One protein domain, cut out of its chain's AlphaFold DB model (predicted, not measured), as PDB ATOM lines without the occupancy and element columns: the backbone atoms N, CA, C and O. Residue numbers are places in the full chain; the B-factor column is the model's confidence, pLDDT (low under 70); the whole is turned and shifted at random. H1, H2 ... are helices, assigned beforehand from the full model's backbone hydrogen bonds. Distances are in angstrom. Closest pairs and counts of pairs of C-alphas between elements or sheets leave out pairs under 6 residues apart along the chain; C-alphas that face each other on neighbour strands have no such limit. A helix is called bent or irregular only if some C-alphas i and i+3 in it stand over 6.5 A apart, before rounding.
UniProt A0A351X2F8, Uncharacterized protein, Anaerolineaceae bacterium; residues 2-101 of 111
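AT A GLANCE: This is residues 2 to 101 of the 111 residues of an uncharacterized protein of Anaerolineaceae bacterium (UniProt A0A351X2F8). Three helices lie side by side in a flat zigzag row, H1 beside H3 and H3 beside H4, each running against the one before; the very long H4 continues far past the other two, and its residues 81 to 101 stick out as a bare arm that makes much of the length. The short H2 sits in the turn between H1 and H3, where residues 26 to 31 also stand free. The printed part has 100 residues, with four named helices in the order H1, H2, H3, H4 and no named strand: the class is all helix. The whole is extended, with a radius of gyration of the C-alphas of 20.2 A and spans of 73 by 33 by 18 A.

IN THESE COORDINATES: Begin with the longest helix, H4, residues 59 to 101: find C-alpha 59 at (-32.336, 3.295, 7.560), and from there it runs 63.1 A to C-alpha 101 at (-73.963, -44.048, 11.118). Before it comes H3, residues 34 to 55, 32.5 A long. H3 is neither bent nor irregular, but only just: C-alphas 45 and 48 are 6.3 A apart. Go back further to H1, residues 2 to 21, which starts with C-alpha 2 at (-25.911, 7.853, 28.330) and is 28.3 A long. Between H1 and H3 look for H2, residues 24 to 27, 5.4 A long.

HOW THE PARTS SIT: Start at H4, which touches H3 with its residues 59 to 77 alone; the closest C-alphas, those of Thr 50 and Val 62, are 6.0 A apart. The two run opposite ways at a shallow tilt of 7 degrees and form a helical hairpin. Now look at H1, which touches H3: the closest C-alphas are those of Leu 15 and Ile 45, at 6.7 A. H1 and H3 run opposite ways at a shallow tilt of 17 degrees. H2 is close to H3 but not clearly touching it, with the C-alphas of Thr 24 and Ala 37 closest at 7.7 A. H1 and H4 are apart, as are H2 and H4, and H1 and H2. In H1 and H4 every O i to N i+4 pair is within hydrogen-bond range, in H3 16 of 18 are, and H2 is too short for such a pair.

THE WHOLE: The two C-alphas farthest apart are those of Ile 2 and Ser 101, at 72.8 A. Without the stretches that stand free, 73 residues remain, spanning 43 by 30 by 12 A. The printed part has no cut. The links H1 to H2 and H3 to H4 are tight, and H2 to H3, with 6 residues, is short. The mean pLDDT of the printed part is 76.7; look for values under 70 at residue 3, residues 15 to 33, residue 36 and residue 101.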
ATOM      1  N   ILE A   2     -24.851   7.814  27.294       74.00
ATOM      2  CA  ILE A   2     -25.911   7.853  28.330       74.00
ATOM      3  C   ILE A   2     -27.262   8.320  27.767       74.00
ATOM      4  O   ILE A   2     -28.288   7.722  28.060       74.00
ATOM      5  N   TRP A   3     -27.249   9.320  26.885       66.88
ATOM      6  CA  TRP A   3     -28.455   9.816  26.217       66.88
ATOM      7  C   TRP A   3     -29.211   8.732  25.428       66.88
ATOM      8  O   TRP A   3     -30.423   8.616  25.559       66.88
ATOM      9  N   ASN A   4     -28.497   7.877  24.689       72.00
ATOM     10  CA  ASN A   4     -29.114   6.799  23.909       72.00
ATOM     11  C   ASN A   4     -29.736   5.734  24.818       72.00
ATOM     12  O   ASN A   4     -30.791   5.212  24.487       72.00
ATOM     13  N   ILE A   5     -29.109   5.451  25.966       75.38
ATOM     14  CA  ILE A   5     -29.609   4.495  26.967       75.38
ATOM     15  C   ILE A   5     -30.883   5.023  27.635       75.38
ATOM     16  O   ILE A   5     -31.838   4.283  27.848       75.38
ATOM     17  N   VAL A   6     -30.915   6.316  27.958       79.38
ATOM     18  CA  VAL A   6     -32.100   6.953  28.544       79.38
ATOM     19  C   VAL A   6     -33.250   6.983  27.536       79.38
ATOM     20  O   VAL A   6     -34.393   6.710  27.897       79.38
ATOM     21  N   LEU A   7     -32.950   7.256  26.265       75.75
ATOM     22  CA  LEU A   7     -33.943   7.333  25.198       75.75
ATOM     23  C   LEU A   7     -34.528   5.952  24.854       75.75
ATOM     24  O   LEU A   7     -35.744   5.828  24.712       75.75
ATOM     25  N   THR A   8     -33.706   4.897  24.820       74.19
ATOM     26  CA  THR A   8     -34.205   3.519  24.683       74.19
ATOM     27  C   THR A   8     -35.013   3.075  25.889       74.19
ATOM     28  O   THR A   8     -36.062   2.470  25.705       74.19
ATOM     29  N   ALA A   9     -34.584   3.396  27.111       74.81
ATOM     30  CA  ALA A   9     -35.337   3.058  28.317       74.81
ATOM     31  C   ALA A   9     -36.719   3.731  28.338       74.81
ATOM     32  O   ALA A   9     -37.715   3.085  28.656       74.81
ATOM     33  N   LEU A  10     -36.801   5.005  27.937       76.81
ATOM     34  CA  LEU A  10     -38.063   5.740  27.813       76.81
ATOM     35  C   LEU A  10     -38.982   5.136  26.750       76.81
ATOM     36  O   LEU A  10     -40.167   4.954  27.017       76.81
ATOM     37  N   ILE A  11     -38.446   4.785  25.579       76.25
ATOM     38  CA  ILE A  11     -39.229   4.173  24.496       76.25
ATOM     39  C   ILE A  11     -39.700   2.768  24.878       76.25
ATOM     40  O   ILE A  11     -40.861   2.449  24.641       76.25
ATOM     41  N   SER A  12     -38.864   1.965  25.541       73.94
ATOM     42  CA  SER A  12     -39.243   0.649  26.071       73.94
ATOM     43  C   SER A  12     -40.324   0.743  27.154       73.94
ATOM     44  O   SER A  12     -41.271  -0.038  27.144       73.94
ATOM     45  N   CYS A  13     -40.240   1.724  28.060       73.38
ATOM     46  CA  CYS A  13     -41.305   1.985  29.034       73.38
ATOM     47  C   CYS A  13     -42.608   2.421  28.353       73.38
ATOM     48  O   CYS A  13     -43.680   1.966  28.742       73.38
ATOM     49  N   LEU A  14     -42.532   3.274  27.325       70.38
ATOM     50  CA  LEU A  14     -43.706   3.716  26.570       70.38
ATOM     51  C   LEU A  14     -44.360   2.549  25.814       70.38
ATOM     52  O   LEU A  14     -45.579   2.423  25.817       70.38
ATOM     53  N   LEU A  15     -43.538   1.684  25.221       68.31
ATOM     54  CA  LEU A  15     -43.927   0.434  24.575       68.31
ATOM     55  C   LEU A  15     -44.690  -0.481  25.526       68.31
ATOM     56  O   LEU A  15     -45.798  -0.893  25.208       68.31
ATOM     57  N   LEU A  16     -44.132  -0.731  26.713       67.44
ATOM     58  CA  LEU A  16     -44.771  -1.552  27.739       67.44
ATOM     59  C   LEU A  16     -46.091  -0.942  28.215       67.44
ATOM     60  O   LEU A  16     -47.053  -1.668  28.430       67.44
ATOM     61  N   ILE A  17     -46.167   0.385  28.348       66.00
ATOM     62  CA  ILE A  17     -47.412   1.068  28.716       66.00
ATOM     63  C   ILE A  17     -48.455   0.919  27.606       66.00
ATOM     64  O   ILE A  17     -49.596   0.584  27.903       66.00
ATOM     65  N   VAL A  18     -48.088   1.127  26.340       63.50
ATOM     66  CA  VAL A  18     -49.006   0.965  25.203       63.50
ATOM     67  C   VAL A  18     -49.450  -0.491  25.077       63.50
ATOM     68  O   VAL A  18     -50.640  -0.753  25.009       63.50
ATOM     69  N   GLU A  19     -48.539  -1.454  25.118       62.88
ATOM     70  CA  GLU A  19     -48.871  -2.876  24.994       62.88
ATOM     71  C   GLU A  19     -49.734  -3.379  26.161       62.88
ATOM     72  O   GLU A  19     -50.677  -4.141  25.956       62.88
ATOM     73  N   HIS A  20     -49.463  -2.910  27.383       62.91
ATOM     74  CA  HIS A  20     -50.195  -3.330  28.576       62.91
ATOM     75  C   HIS A  20     -51.551  -2.629  28.735       62.91
ATOM     76  O   HIS A  20     -52.505  -3.250  29.204       62.91
ATOM     77  N   TYR A  21     -51.659  -1.351  28.354       56.31
ATOM     78  CA  TYR A  21     -52.880  -0.564  28.547       56.31
ATOM     79  C   TYR A  21     -53.742  -0.393  27.307       56.31
ATOM     80  O   TYR A  21     -54.863   0.081  27.478       56.31
ATOM     81  N   TRP A  22     -53.301  -0.742  26.091       55.06
ATOM     82  CA  TRP A  22     -54.141  -0.579  24.903       55.06
ATOM     83  C   TRP A  22     -55.210  -1.670  24.864       55.06
ATOM     84  O   TRP A  22     -54.968  -2.781  24.377       55.06
ATOM     85  N   PRO A  23     -56.436  -1.397  25.341       54.78
ATOM     86  CA  PRO A  23     -57.435  -2.417  25.517       54.78
ATOM     87  C   PRO A  23     -58.193  -2.451  24.196       54.78
ATOM     88  O   PRO A  23     -59.307  -1.939  24.077       54.78
ATOM     89  N   THR A  24     -57.543  -2.979  23.158       56.78
ATOM     90  CA  THR A  24     -58.123  -3.090  21.810       56.78
ATOM     91  C   THR A  24     -59.502  -3.757  21.873       56.78
ATOM     92  O   THR A  24     -60.419  -3.316  21.186       56.78
ATOM     93  N   GLN A  25     -59.688  -4.719  22.785       51.56
ATOM     94  CA  GLN A  25     -60.976  -5.357  23.081       51.56
ATOM     95  C   GLN A  25     -61.998  -4.467  23.820       51.56
ATOM     96  O   GLN A  25     -63.196  -4.683  23.668       51.56
ATOM     97  N   ALA A  26     -61.576  -3.475  24.613       52.78
ATOM     98  CA  ALA A  26     -62.502  -2.572  25.309       52.78
ATOM     99  C   ALA A  26     -62.933  -1.377  24.439       52.78
ATOM    100  O   ALA A  26     -64.063  -0.904  24.565       52.78
ATOM    101  N   MET A  27     -62.063  -0.900  23.537       57.06
ATOM    102  CA  MET A  27     -62.414   0.148  22.566       57.06
ATOM    103  C   MET A  27     -63.267  -0.395  21.420       57.06
ATOM    104  O   MET A  27     -64.272   0.208  21.039       57.06
ATOM    105  N   ILE A  28     -62.890  -1.548  20.869       63.44
ATOM    106  CA  ILE A  28     -63.635  -2.204  19.802       63.44
ATOM    107  C   ILE A  28     -64.568  -3.183  20.505       63.44
ATOM    108  O   ILE A  28     -64.192  -4.314  20.777       63.44
ATOM    109  N   LYS A  29     -65.796  -2.753  20.822       59.81
ATOM    110  CA  LYS A  29     -66.867  -3.573  21.438       59.81
ATOM    111  C   LYS A  29     -67.341  -4.751  20.553       59.81
ATOM    112  O   LYS A  29     -68.504  -5.143  20.595       59.81
ATOM    113  N   ARG A  30     -66.477  -5.272  19.683       59.50
ATOM    114  CA  ARG A  30     -66.695  -6.407  18.789       59.50
ATOM    115  C   ARG A  30     -65.550  -7.400  18.977       59.50
ATOM    116  O   ARG A  30     -64.413  -6.962  19.147       59.50
ATOM    117  N   PRO A  31     -65.814  -8.713  18.900       60.78
ATOM    118  CA  PRO A  31     -64.749  -9.703  18.921       60.78
ATOM    119  C   PRO A  31     -63.819  -9.447  17.730       60.78
ATOM    120  O   PRO A  31     -64.213  -9.587  16.571       60.78
ATOM    121  N   LEU A  32     -62.594  -9.010  18.016       63.41
ATOM    122  CA  LEU A  32     -61.551  -8.884  17.008       63.41
ATOM    123  C   LEU A  32     -61.187 -10.283  16.521       63.41
ATOM    124  O   LEU A  32     -60.918 -11.182  17.320       63.41
ATOM    125  N   ASN A  33     -61.167 -10.460  15.201       69.56
ATOM    126  CA  ASN A  33     -60.627 -11.673  14.603       69.56
ATOM    127  C   ASN A  33     -59.168 -11.843  15.070       69.56
ATOM    128  O   ASN A  33     -58.441 -10.851  15.177       69.56
ATOM    129  N   LYS A  34     -58.734 -13.079  15.339       71.38
ATOM    130  CA  LYS A  34     -57.402 -13.386  15.892       71.38
ATOM    131  C   LYS A  34     -56.275 -12.742  15.073       71.38
ATOM    132  O   LYS A  34     -55.339 -12.195  15.646       71.38
ATOM    133  N   LEU A  35     -56.427 -12.715  13.747       73.12
ATOM    134  CA  LEU A  35     -55.510 -12.035  12.828       73.12
ATOM    135  C   LEU A  35     -55.413 -10.524  13.081       73.12
ATOM    136  O   LEU A  35     -54.314  -9.982  13.113       73.12
ATOM    137  N   TRP A  36     -56.536  -9.842  13.307       69.62
ATOM    138  CA  TRP A  36     -56.536  -8.399  13.563       69.62
ATOM    139  C   TRP A  36     -55.869  -8.058  14.894       69.62
ATOM    140  O   TRP A  36     -55.055  -7.138  14.947       69.62
ATOM    141  N   ALA A  37     -56.154  -8.829  15.946       73.31
ATOM    142  CA  ALA A  37     -55.488  -8.668  17.238       73.31
ATOM    143  C   ALA A  37     -53.969  -8.875  17.121       73.31
ATOM    144  O   ALA A  37     -53.202  -8.065  17.639       73.31
ATOM    145  N   TYR A  38     -53.542  -9.898  16.371       74.88
ATOM    146  CA  TYR A  38     -52.132 -10.141  16.075       74.88
ATOM    147  C   TYR A  38     -51.494  -8.959  15.333       74.88
ATOM    148  O   TYR A  38     -50.513  -8.403  15.815       74.88
ATOM    149  N   THR A  39     -52.090  -8.498  14.225       77.44
ATOM    150  CA  THR A  39     -51.540  -7.374  13.441       77.44
ATOM    151  C   THR A  39     -51.427  -6.080  14.246       77.44
ATOM    152  O   THR A  39     -50.434  -5.369  14.117       77.44
ATOM    153  N   LEU A  40     -52.409  -5.784  15.105       77.25
ATOM    154  CA  LEU A  40     -52.378  -4.613  15.981       77.25
ATOM    155  C   LEU A  40     -51.264  -4.722  17.023       77.25
ATOM    156  O   LEU A  40     -50.543  -3.748  17.220       77.25
ATOM    157  N   GLY A  41     -51.088  -5.892  17.644       74.50
ATOM    158  CA  GLY A  41     -49.992  -6.132  18.584       74.50
ATOM    159  C   GLY A  41     -48.624  -5.994  17.915       74.50
ATOM    160  O   GLY A  41     -47.758  -5.274  18.406       74.50
ATOM    161  N   THR A  42     -48.448  -6.597  16.736       79.25
ATOM    162  CA  THR A  42     -47.199  -6.476  15.974       79.25
ATOM    163  C   THR A  42     -46.911  -5.026  15.587       79.25
ATOM    164  O   THR A  42     -45.789  -4.567  15.767       79.25
ATOM    165  N   LEU A  43     -47.909  -4.271  15.111       80.31
ATOM    166  CA  LEU A  43     -47.740  -2.854  14.765       80.31
ATOM    167  C   LEU A  43     -47.435  -1.975  15.982       80.31
ATOM    168  O   LEU A  43     -46.611  -1.067  15.876       80.31
ATOM    169  N   ALA A  44     -48.062  -2.254  17.128       76.38
ATOM    170  CA  ALA A  44     -47.817  -1.527  18.370       76.38
ATOM    171  C   ALA A  44     -46.350  -1.630  18.814       76.38
ATOM    172  O   ALA A  44     -45.797  -0.651  19.311       76.38
ATOM    173  N   ILE A  45     -45.706  -2.775  18.567       77.56
ATOM    174  CA  ILE A  45     -44.281  -2.980  18.853       77.56
ATOM    175  C   ILE A  45     -43.397  -2.410  17.733       77.56
ATOM    176  O   ILE A  45     -42.407  -1.722  17.989       77.56
ATOM    177  N   GLN A  46     -43.763  -2.661  16.476       81.31
ATOM    178  CA  GLN A  46     -42.971  -2.308  15.296       81.31
ATOM    179  C   GLN A  46     -42.793  -0.792  15.118       81.31
ATOM    180  O   GLN A  46     -41.708  -0.330  14.753       81.31
ATOM    181  N   LEU A  47     -43.852  -0.007  15.332       81.50
ATOM    182  CA  LEU A  47     -43.849   1.442  15.101       81.50
ATOM    183  C   LEU A  47     -42.824   2.202  15.962       81.50
ATOM    184  O   LEU A  47     -42.007   2.922  15.389       81.50
ATOM    185  N   PRO A  48     -42.789   2.057  17.297       81.12
ATOM    186  CA  PRO A  48     -41.802   2.755  18.123       81.12
ATOM    187  C   PRO A  48     -40.369   2.277  17.865       81.12
ATOM    188  O   PRO A  48     -39.458   3.102  17.878       81.12
ATOM    189  N   PHE A  49     -40.156   0.995  17.540       80.19
ATOM    190  CA  PHE A  49     -38.847   0.515  17.081       80.19
ATOM    191  C   PHE A  49     -38.418   1.177  15.769       80.19
ATOM    192  O   PHE A  49     -37.263   1.569  15.618       80.19
ATOM    193  N   THR A  50     -39.356   1.360  14.838       83.81
ATOM    194  CA  THR A  50     -39.106   2.065  13.576       83.81
ATOM    195  C   THR A  50     -38.723   3.523  13.833       83.81
ATOM    196  O   THR A  50     -37.728   3.995  13.292       83.81
ATOM    197  N   VAL A  51     -39.464   4.227  14.697       80.88
ATOM    198  CA  VAL A  51     -39.168   5.622  15.066       80.88
ATOM    199  C   VAL A  51     -37.790   5.739  15.718       80.88
ATOM    200  O   VAL A  51     -37.019   6.623  15.353       80.88
ATOM    201  N   LEU A  52     -37.454   4.829  16.636       82.50
ATOM    202  CA  LEU A  52     -36.147   4.797  17.292       82.50
ATOM    203  C   LEU A  52     -35.003   4.657  16.276       82.50
ATOM    204  O   LEU A  52     -34.026   5.396  16.348       82.50
ATOM    205  N   MET A  53     -35.142   3.745  15.312       83.25
ATOM    206  CA  MET A  53     -34.119   3.502  14.288       83.25
ATOM    207  C   MET A  53     -33.974   4.675  13.311       83.25
ATOM    208  O   MET A  53     -32.856   5.005  12.927       83.25
ATOM    209  N   ILE A  54     -35.075   5.354  12.966       85.81
ATOM    210  CA  ILE A  54     -35.038   6.579  12.146       85.81
ATOM    211  C   ILE A  54     -34.284   7.699  12.874       85.81
ATOM    212  O   ILE A  54     -33.479   8.393  12.261       85.81
ATOM    213  N   VAL A  55     -34.502   7.868  14.184       85.00
ATOM    214  CA  VAL A  55     -33.785   8.874  14.994       85.00
ATOM    215  C   VAL A  55     -32.279   8.593  15.054       85.00
ATOM    216  O   VAL A  55     -31.487   9.522  15.213       85.00
ATOM    217  N   TRP A  56     -31.873   7.333  14.910       87.06
ATOM    218  CA  TRP A  56     -30.470   6.925  14.837       87.06
ATOM    219  C   TRP A  56     -29.889   6.900  13.421       87.06
ATOM    220  O   TRP A  56     -28.733   6.526  13.268       87.06
ATOM    221  N   ASP A  57     -30.656   7.328  12.413       89.00
ATOM    222  CA  ASP A  57     -30.265   7.331  10.994       89.00
ATOM    223  C   ASP A  57     -29.945   5.926  10.432       89.00
ATOM    224  O   ASP A  57     -29.307   5.760   9.393       89.00
ATOM    225  N   GLU A  58     -30.446   4.877  11.091       87.56
ATOM    226  CA  GLU A  58     -30.209   3.468  10.759       87.56
ATOM    227  C   GLU A  58     -31.242   2.944   9.745       87.56
ATOM    228  O   GLU A  58     -31.980   1.981   9.981       87.56
ATOM    229  N   TRP A  59     -31.319   3.588   8.579       86.19
ATOM    230  CA  TRP A  59     -32.336   3.295   7.560       86.19
ATOM    231  C   TRP A  59     -32.282   1.863   7.025       86.19
ATOM    232  O   TRP A  59     -33.324   1.262   6.764       86.19
ATOM    233  N   ILE A  60     -31.086   1.279   6.896       88.88
ATOM    234  CA  ILE A  60     -30.919  -0.118   6.458       88.88
ATOM    235  C   ILE A  60     -31.620  -1.066   7.436       88.88
ATOM    236  O   ILE A  60     -32.338  -1.977   7.020       88.88
ATOM    237  N   THR A  61     -31.463  -0.810   8.734       84.69
ATOM    238  CA  THR A  61     -32.096  -1.592   9.799       84.69
ATOM    239  C   THR A  61     -33.614  -1.449   9.759       84.69
ATOM    240  O   THR A  61     -34.319  -2.445   9.917       84.69
ATOM    241  N   VAL A  62     -34.137  -0.254   9.456       88.25
ATOM    242  CA  VAL A  62     -35.579  -0.038   9.241       88.25
ATOM    243  C   VAL A  62     -36.101  -0.908   8.097       88.25
ATOM    244  O   VAL A  62     -37.087  -1.623   8.278       88.25
ATOM    245  N   TYR A  63     -35.440  -0.906   6.937       88.81
ATOM    246  CA  TYR A  63     -35.873  -1.728   5.800       88.81
ATOM    247  C   TYR A  63     -35.853  -3.222   6.128       88.81
ATOM    248  O   TYR A  63     -36.818  -3.927   5.826       88.81
ATOM    249  N   ALA A  64     -34.793  -3.701   6.783       86.00
ATOM    250  CA  ALA A  64     -34.687  -5.095   7.204       86.00
ATOM    251  C   ALA A  64     -35.799  -5.476   8.193       86.00
ATOM    252  O   ALA A  64     -36.432  -6.522   8.039       86.00
ATOM    253  N   LEU A  65     -36.087  -4.603   9.163       86.50
ATOM    254  CA  LEU A  65     -37.142  -4.806  10.151       86.50
ATOM    255  C   LEU A  65     -38.514  -4.938   9.476       86.50
ATOM    256  O   LEU A  65     -39.268  -5.854   9.787       86.50
ATOM    257  N   TRP A  66     -38.839  -4.063   8.523       89.81
ATOM    258  CA  TRP A  66     -40.110  -4.135   7.796       89.81
ATOM    259  C   TRP A  66     -40.191  -5.337   6.850       89.81
ATOM    260  O   TRP A  66     -41.252  -5.952   6.747       89.81
ATOM    261  N   ALA A  67     -39.084  -5.724   6.212       86.75
ATOM    262  CA  ALA A  67     -39.032  -6.919   5.374       86.75
ATOM    263  C   ALA A  67     -39.321  -8.195   6.183       86.75
ATOM    264  O   ALA A  67     -40.149  -9.010   5.775       86.75
ATOM    265  N   ILE A  68     -38.699  -8.342   7.358       85.81
ATOM    266  CA  ILE A  68     -38.937  -9.479   8.259       85.81
ATOM    267  C   ILE A  68     -40.385  -9.480   8.749       85.81
ATOM    268  O   ILE A  68     -41.021 -10.531   8.749       85.81
ATOM    269  N   THR A  69     -40.935  -8.322   9.110       85.81
ATOM    270  CA  THR A  69     -42.324  -8.222   9.578       85.81
ATOM    271  C   THR A  69     -43.328  -8.603   8.491       85.81
ATOM    272  O   THR A  69     -44.283  -9.325   8.773       85.81
ATOM    273  N   LEU A  70     -43.098  -8.203   7.234       86.44
ATOM    274  CA  LEU A  70     -43.937  -8.627   6.109       86.44
ATOM    275  C   LEU A  70     -43.846 -10.137   5.861       86.44
ATOM    276  O   LEU A  70     -44.876 -10.789   5.687       86.44
ATOM    277  N   LEU A  71     -42.639 -10.708   5.886       85.88
ATOM    278  CA  LEU A  71     -42.437 -12.151   5.715       85.88
ATOM    279  C   LEU A  71     -43.074 -12.954   6.856       85.88
ATOM    280  O   LEU A  71     -43.785 -13.925   6.599       85.88
ATOM    281  N   GLY A  72     -42.879 -12.527   8.104       81.38
ATOM    282  CA  GLY A  72     -43.503 -13.139   9.276       81.38
ATOM    283  C   GLY A  72     -45.030 -13.075   9.210       81.38
ATOM    284  O   GLY A  72     -45.697 -14.085   9.430       81.38
ATOM    285  N   GLY A  73     -45.585 -11.927   8.813       81.69
ATOM    286  CA  GLY A  73     -47.024 -11.764   8.594       81.69
ATOM    287  C   GLY A  73     -47.574 -12.699   7.513       81.69
ATOM    288  O   GLY A  73     -48.643 -13.284   7.696       81.69
ATOM    289  N   LEU A  74     -46.833 -12.898   6.418       84.19
ATOM    290  CA  LEU A  74     -47.213 -13.816   5.341       84.19
ATOM    291  C   LEU A  74     -47.226 -15.270   5.828       84.19
ATOM    292  O   LEU A  74     -48.191 -15.987   5.571       84.19
ATOM    293  N   VAL A  75     -46.208 -15.689   6.585       84.44
ATOM    294  CA  VAL A  75     -46.159 -17.029   7.192       84.44
ATOM    295  C   VAL A  75     -47.352 -17.251   8.121       84.44
ATOM    296  O   VAL A  75     -48.031 -18.267   8.002       84.44
ATOM    297  N   VAL A  76     -47.664 -16.294   8.998       80.81
ATOM    298  CA  VAL A  76     -48.816 -16.405   9.908       80.81
ATOM    299  C   VAL A  76     -50.137 -16.469   9.142       80.81
ATOM    300  O   VAL A  76     -50.999 -17.280   9.477       80.81
ATOM    301  N   ALA A  77     -50.298 -15.669   8.086       80.69
ATOM    302  CA  ALA A  77     -51.479 -15.737   7.231       80.69
ATOM    303  C   ALA A  77     -51.604 -17.101   6.530       80.69
ATOM    304  O   ALA A  77     -52.701 -17.659   6.476       80.69
ATOM    305  N   ALA A  78     -50.493 -17.655   6.035       83.19
ATOM    306  CA  ALA A  78     -50.458 -18.968   5.400       83.19
ATOM    307  C   ALA A  78     -50.811 -20.093   6.384       83.19
ATOM    308  O   ALA A  78     -51.634 -20.947   6.060       83.19
ATOM    309  N   VAL A  79     -50.255 -20.062   7.600       85.62
ATOM    310  CA  VAL A  79     -50.581 -21.024   8.664       85.62
ATOM    311  C   VAL A  79     -52.052 -20.916   9.055       85.62
ATOM    312  O   VAL A  79     -52.739 -21.927   9.101       85.62
ATOM    313  N   ASN A  80     -52.580 -19.704   9.230       81.88
ATOM    314  CA  ASN A  80     -53.992 -19.524   9.560       81.88
ATOM    315  C   ASN A  80     -54.923 -20.055   8.455       81.88
ATOM    316  O   ASN A  80     -55.978 -20.605   8.754       81.88
ATOM    317  N   GLN A  81     -54.551 -19.912   7.180       82.38
ATOM    318  CA  GLN A  81     -55.315 -20.516   6.083       82.38
ATOM    319  C   GLN A  81     -55.230 -22.044   6.088       82.38
ATOM    320  O   GLN A  81     -56.228 -22.713   5.828       82.38
ATOM    321  N   LEU A  82     -54.056 -22.596   6.404       87.56
ATOM    322  CA  LEU A  82     -53.877 -24.036   6.538       87.56
ATOM    323  C   LEU A  82     -54.737 -24.596   7.678       87.56
ATOM    324  O   LEU A  82     -55.421 -25.596   7.476       87.56
ATOM    325  N   ASP A  83     -54.774 -23.921   8.825       86.31
ATOM    326  CA  ASP A  83     -55.605 -24.310   9.967       86.31
ATOM    327  C   ASP A  83     -57.095 -24.310   9.602       86.31
ATOM    328  O   ASP A  83     -57.799 -25.282   9.872       86.31
ATOM    329  N   VAL A  84     -57.574 -23.265   8.916       83.81
ATOM    330  CA  VAL A  84     -58.970 -23.184   8.448       83.81
ATOM    331  C   VAL A  84     -59.289 -24.294   7.444       83.81
ATOM    332  O   VAL A  84     -60.368 -24.893   7.495       83.81
ATOM    333  N   TYR A  85     -58.361 -24.594   6.535       86.69
ATOM    334  CA  TYR A  85     -58.523 -25.675   5.567       86.69
ATOM    335  C   TYR A  85     -58.610 -27.045   6.256       86.69
ATOM    336  O   TYR A  85     -59.508 -27.834   5.951       86.69
ATOM    337  N   LEU A  86     -57.724 -27.313   7.218       86.38
ATOM    338  CA  LEU A  86     -57.723 -28.552   7.995       86.38
ATOM    339  C   LEU A  86     -58.993 -28.689   8.838       86.38
ATOM    340  O   LEU A  86     -59.625 -29.742   8.803       86.38
ATOM    341  N   GLU A  87     -59.420 -27.625   9.519       87.50
ATOM    342  CA  GLU A  87     -60.654 -27.634  10.308       87.50
ATOM    343  C   GLU A  87     -61.880 -27.929   9.431       87.50
ATOM    344  O   GLU A  87     -62.744 -28.725   9.805       87.50
ATOM    345  N   THR A  88     -61.939 -27.339   8.234       83.69
ATOM    346  CA  THR A  88     -63.023 -27.587   7.273       83.69
ATOM    347  C   THR A  88     -63.036 -29.048   6.823       83.69
ATOM    348  O   THR A  88     -64.098 -29.671   6.794       83.69
ATOM    349  N   ARG A  89     -61.860 -29.622   6.534       85.75
ATOM    350  CA  ARG A  89     -61.721 -31.032   6.146       85.75
ATOM    351  C   ARG A  89     -62.157 -31.973   7.269       85.75
ATOM    352  O   ARG A  89     -62.942 -32.880   7.024       85.75
ATOM    353  N   THR A  90     -61.713 -31.729   8.501       84.00
ATOM    354  CA  THR A  90     -62.097 -32.546   9.662       84.00
ATOM    355  C   THR A  90     -63.602 -32.479   9.929       84.00
ATOM    356  O   THR A  90     -64.225 -33.502  10.195       84.00
ATOM    357  N   ARG A  91     -64.227 -31.299   9.804       81.38
ATOM    358  CA  ARG A  91     -65.688 -31.154   9.936       81.38
ATOM    359  C   ARG A  91     -66.450 -31.920   8.853       81.38
ATOM    360  O   ARG A  91     -67.501 -32.484   9.152       81.38
ATOM    361  N   MET A  92     -65.937 -31.961   7.621       79.44
ATOM    362  CA  MET A  92     -66.515 -32.781   6.549       79.44
ATOM    363  C   MET A  92     -66.399 -34.276   6.858       79.44
ATOM    364  O   MET A  92     -67.406 -34.969   6.785       79.44
ATOM    365  N   GLU A  93     -65.225 -34.755   7.278       80.69
ATOM    366  CA  GLU A  93     -65.013 -36.168   7.640       80.69
ATOM    367  C   GLU A  93     -65.942 -36.612   8.786       80.69
ATOM    368  O   GLU A  93     -66.545 -37.683   8.719       80.69
ATOM    369  N   ILE A  94     -66.131 -35.771   9.810       78.31
ATOM    370  CA  ILE A  94     -67.073 -36.040  10.912       78.31
ATOM    371  C   ILE A  94     -68.516 -36.108  10.392       78.31
ATOM    372  O   ILE A  94     -69.255 -37.023  10.748       78.31
ATOM    373  N   SER A  95     -68.901 -35.178   9.513       75.06
ATOM    374  CA  SER A  95     -70.250 -35.136   8.933       75.06
ATOM    375  C   SER A  95     -70.530 -36.353   8.040       75.06
ATOM    376  O   SER A  95     -71.643 -36.873   8.033       75.06
ATOM    377  N   GLU A  96     -69.526 -36.840   7.304       75.00
ATOM    378  CA  GLU A  96     -69.623 -38.068   6.506       75.00
ATOM    379  C   GLU A  96     -69.749 -39.316   7.387       75.00
ATOM    380  O   GLU A  96     -70.558 -40.199   7.087       75.00
ATOM    381  N   HIS A  97     -69.008 -39.381   8.497       72.88
ATOM    382  CA  HIS A  97     -69.121 -40.476   9.459       72.88
ATOM    383  C   HIS A  97     -70.478 -40.494  10.177       72.88
ATOM    384  O   HIS A  97     -71.066 -41.566  10.328       72.88
ATOM    385  N   GLU A  98     -71.008 -39.333  10.567       72.56
ATOM    386  CA  GLU A  98     -72.361 -39.215  11.125       72.56
ATOM    387  C   GLU A  98     -73.440 -39.572  10.091       72.56
ATOM    388  O   GLU A  98     -74.395 -40.281  10.400       72.56
ATOM    389  N   ALA A  99     -73.279 -39.168   8.829       71.38
ATOM    390  CA  ALA A  99     -74.215 -39.543   7.770       71.38
ATOM    391  C   ALA A  99     -74.206 -41.056   7.477       71.38
ATOM    392  O   ALA A  99     -75.241 -41.624   7.122       71.38
ATOM    393  N   GLN A 100     -73.060 -41.728   7.631       73.19
ATOM    394  CA  GLN A 100     -72.958 -43.184   7.498       73.19
ATOM    395  C   GLN A 100     -73.543 -43.931   8.698       73.19
ATOM    396  O   GLN A 100     -74.189 -44.957   8.496       73.19
ATOM    397  N   SER A 101     -73.370 -43.429   9.924       69.94
ATOM    398  CA  SER A 101     -73.963 -44.048  11.118       69.94
ATOM    399  C   SER A 101     -75.487 -43.883  11.174       69.94
ATOM    400  O   SER A 101     -76.177 -44.721  11.751       69.94
TER     401      SER A 101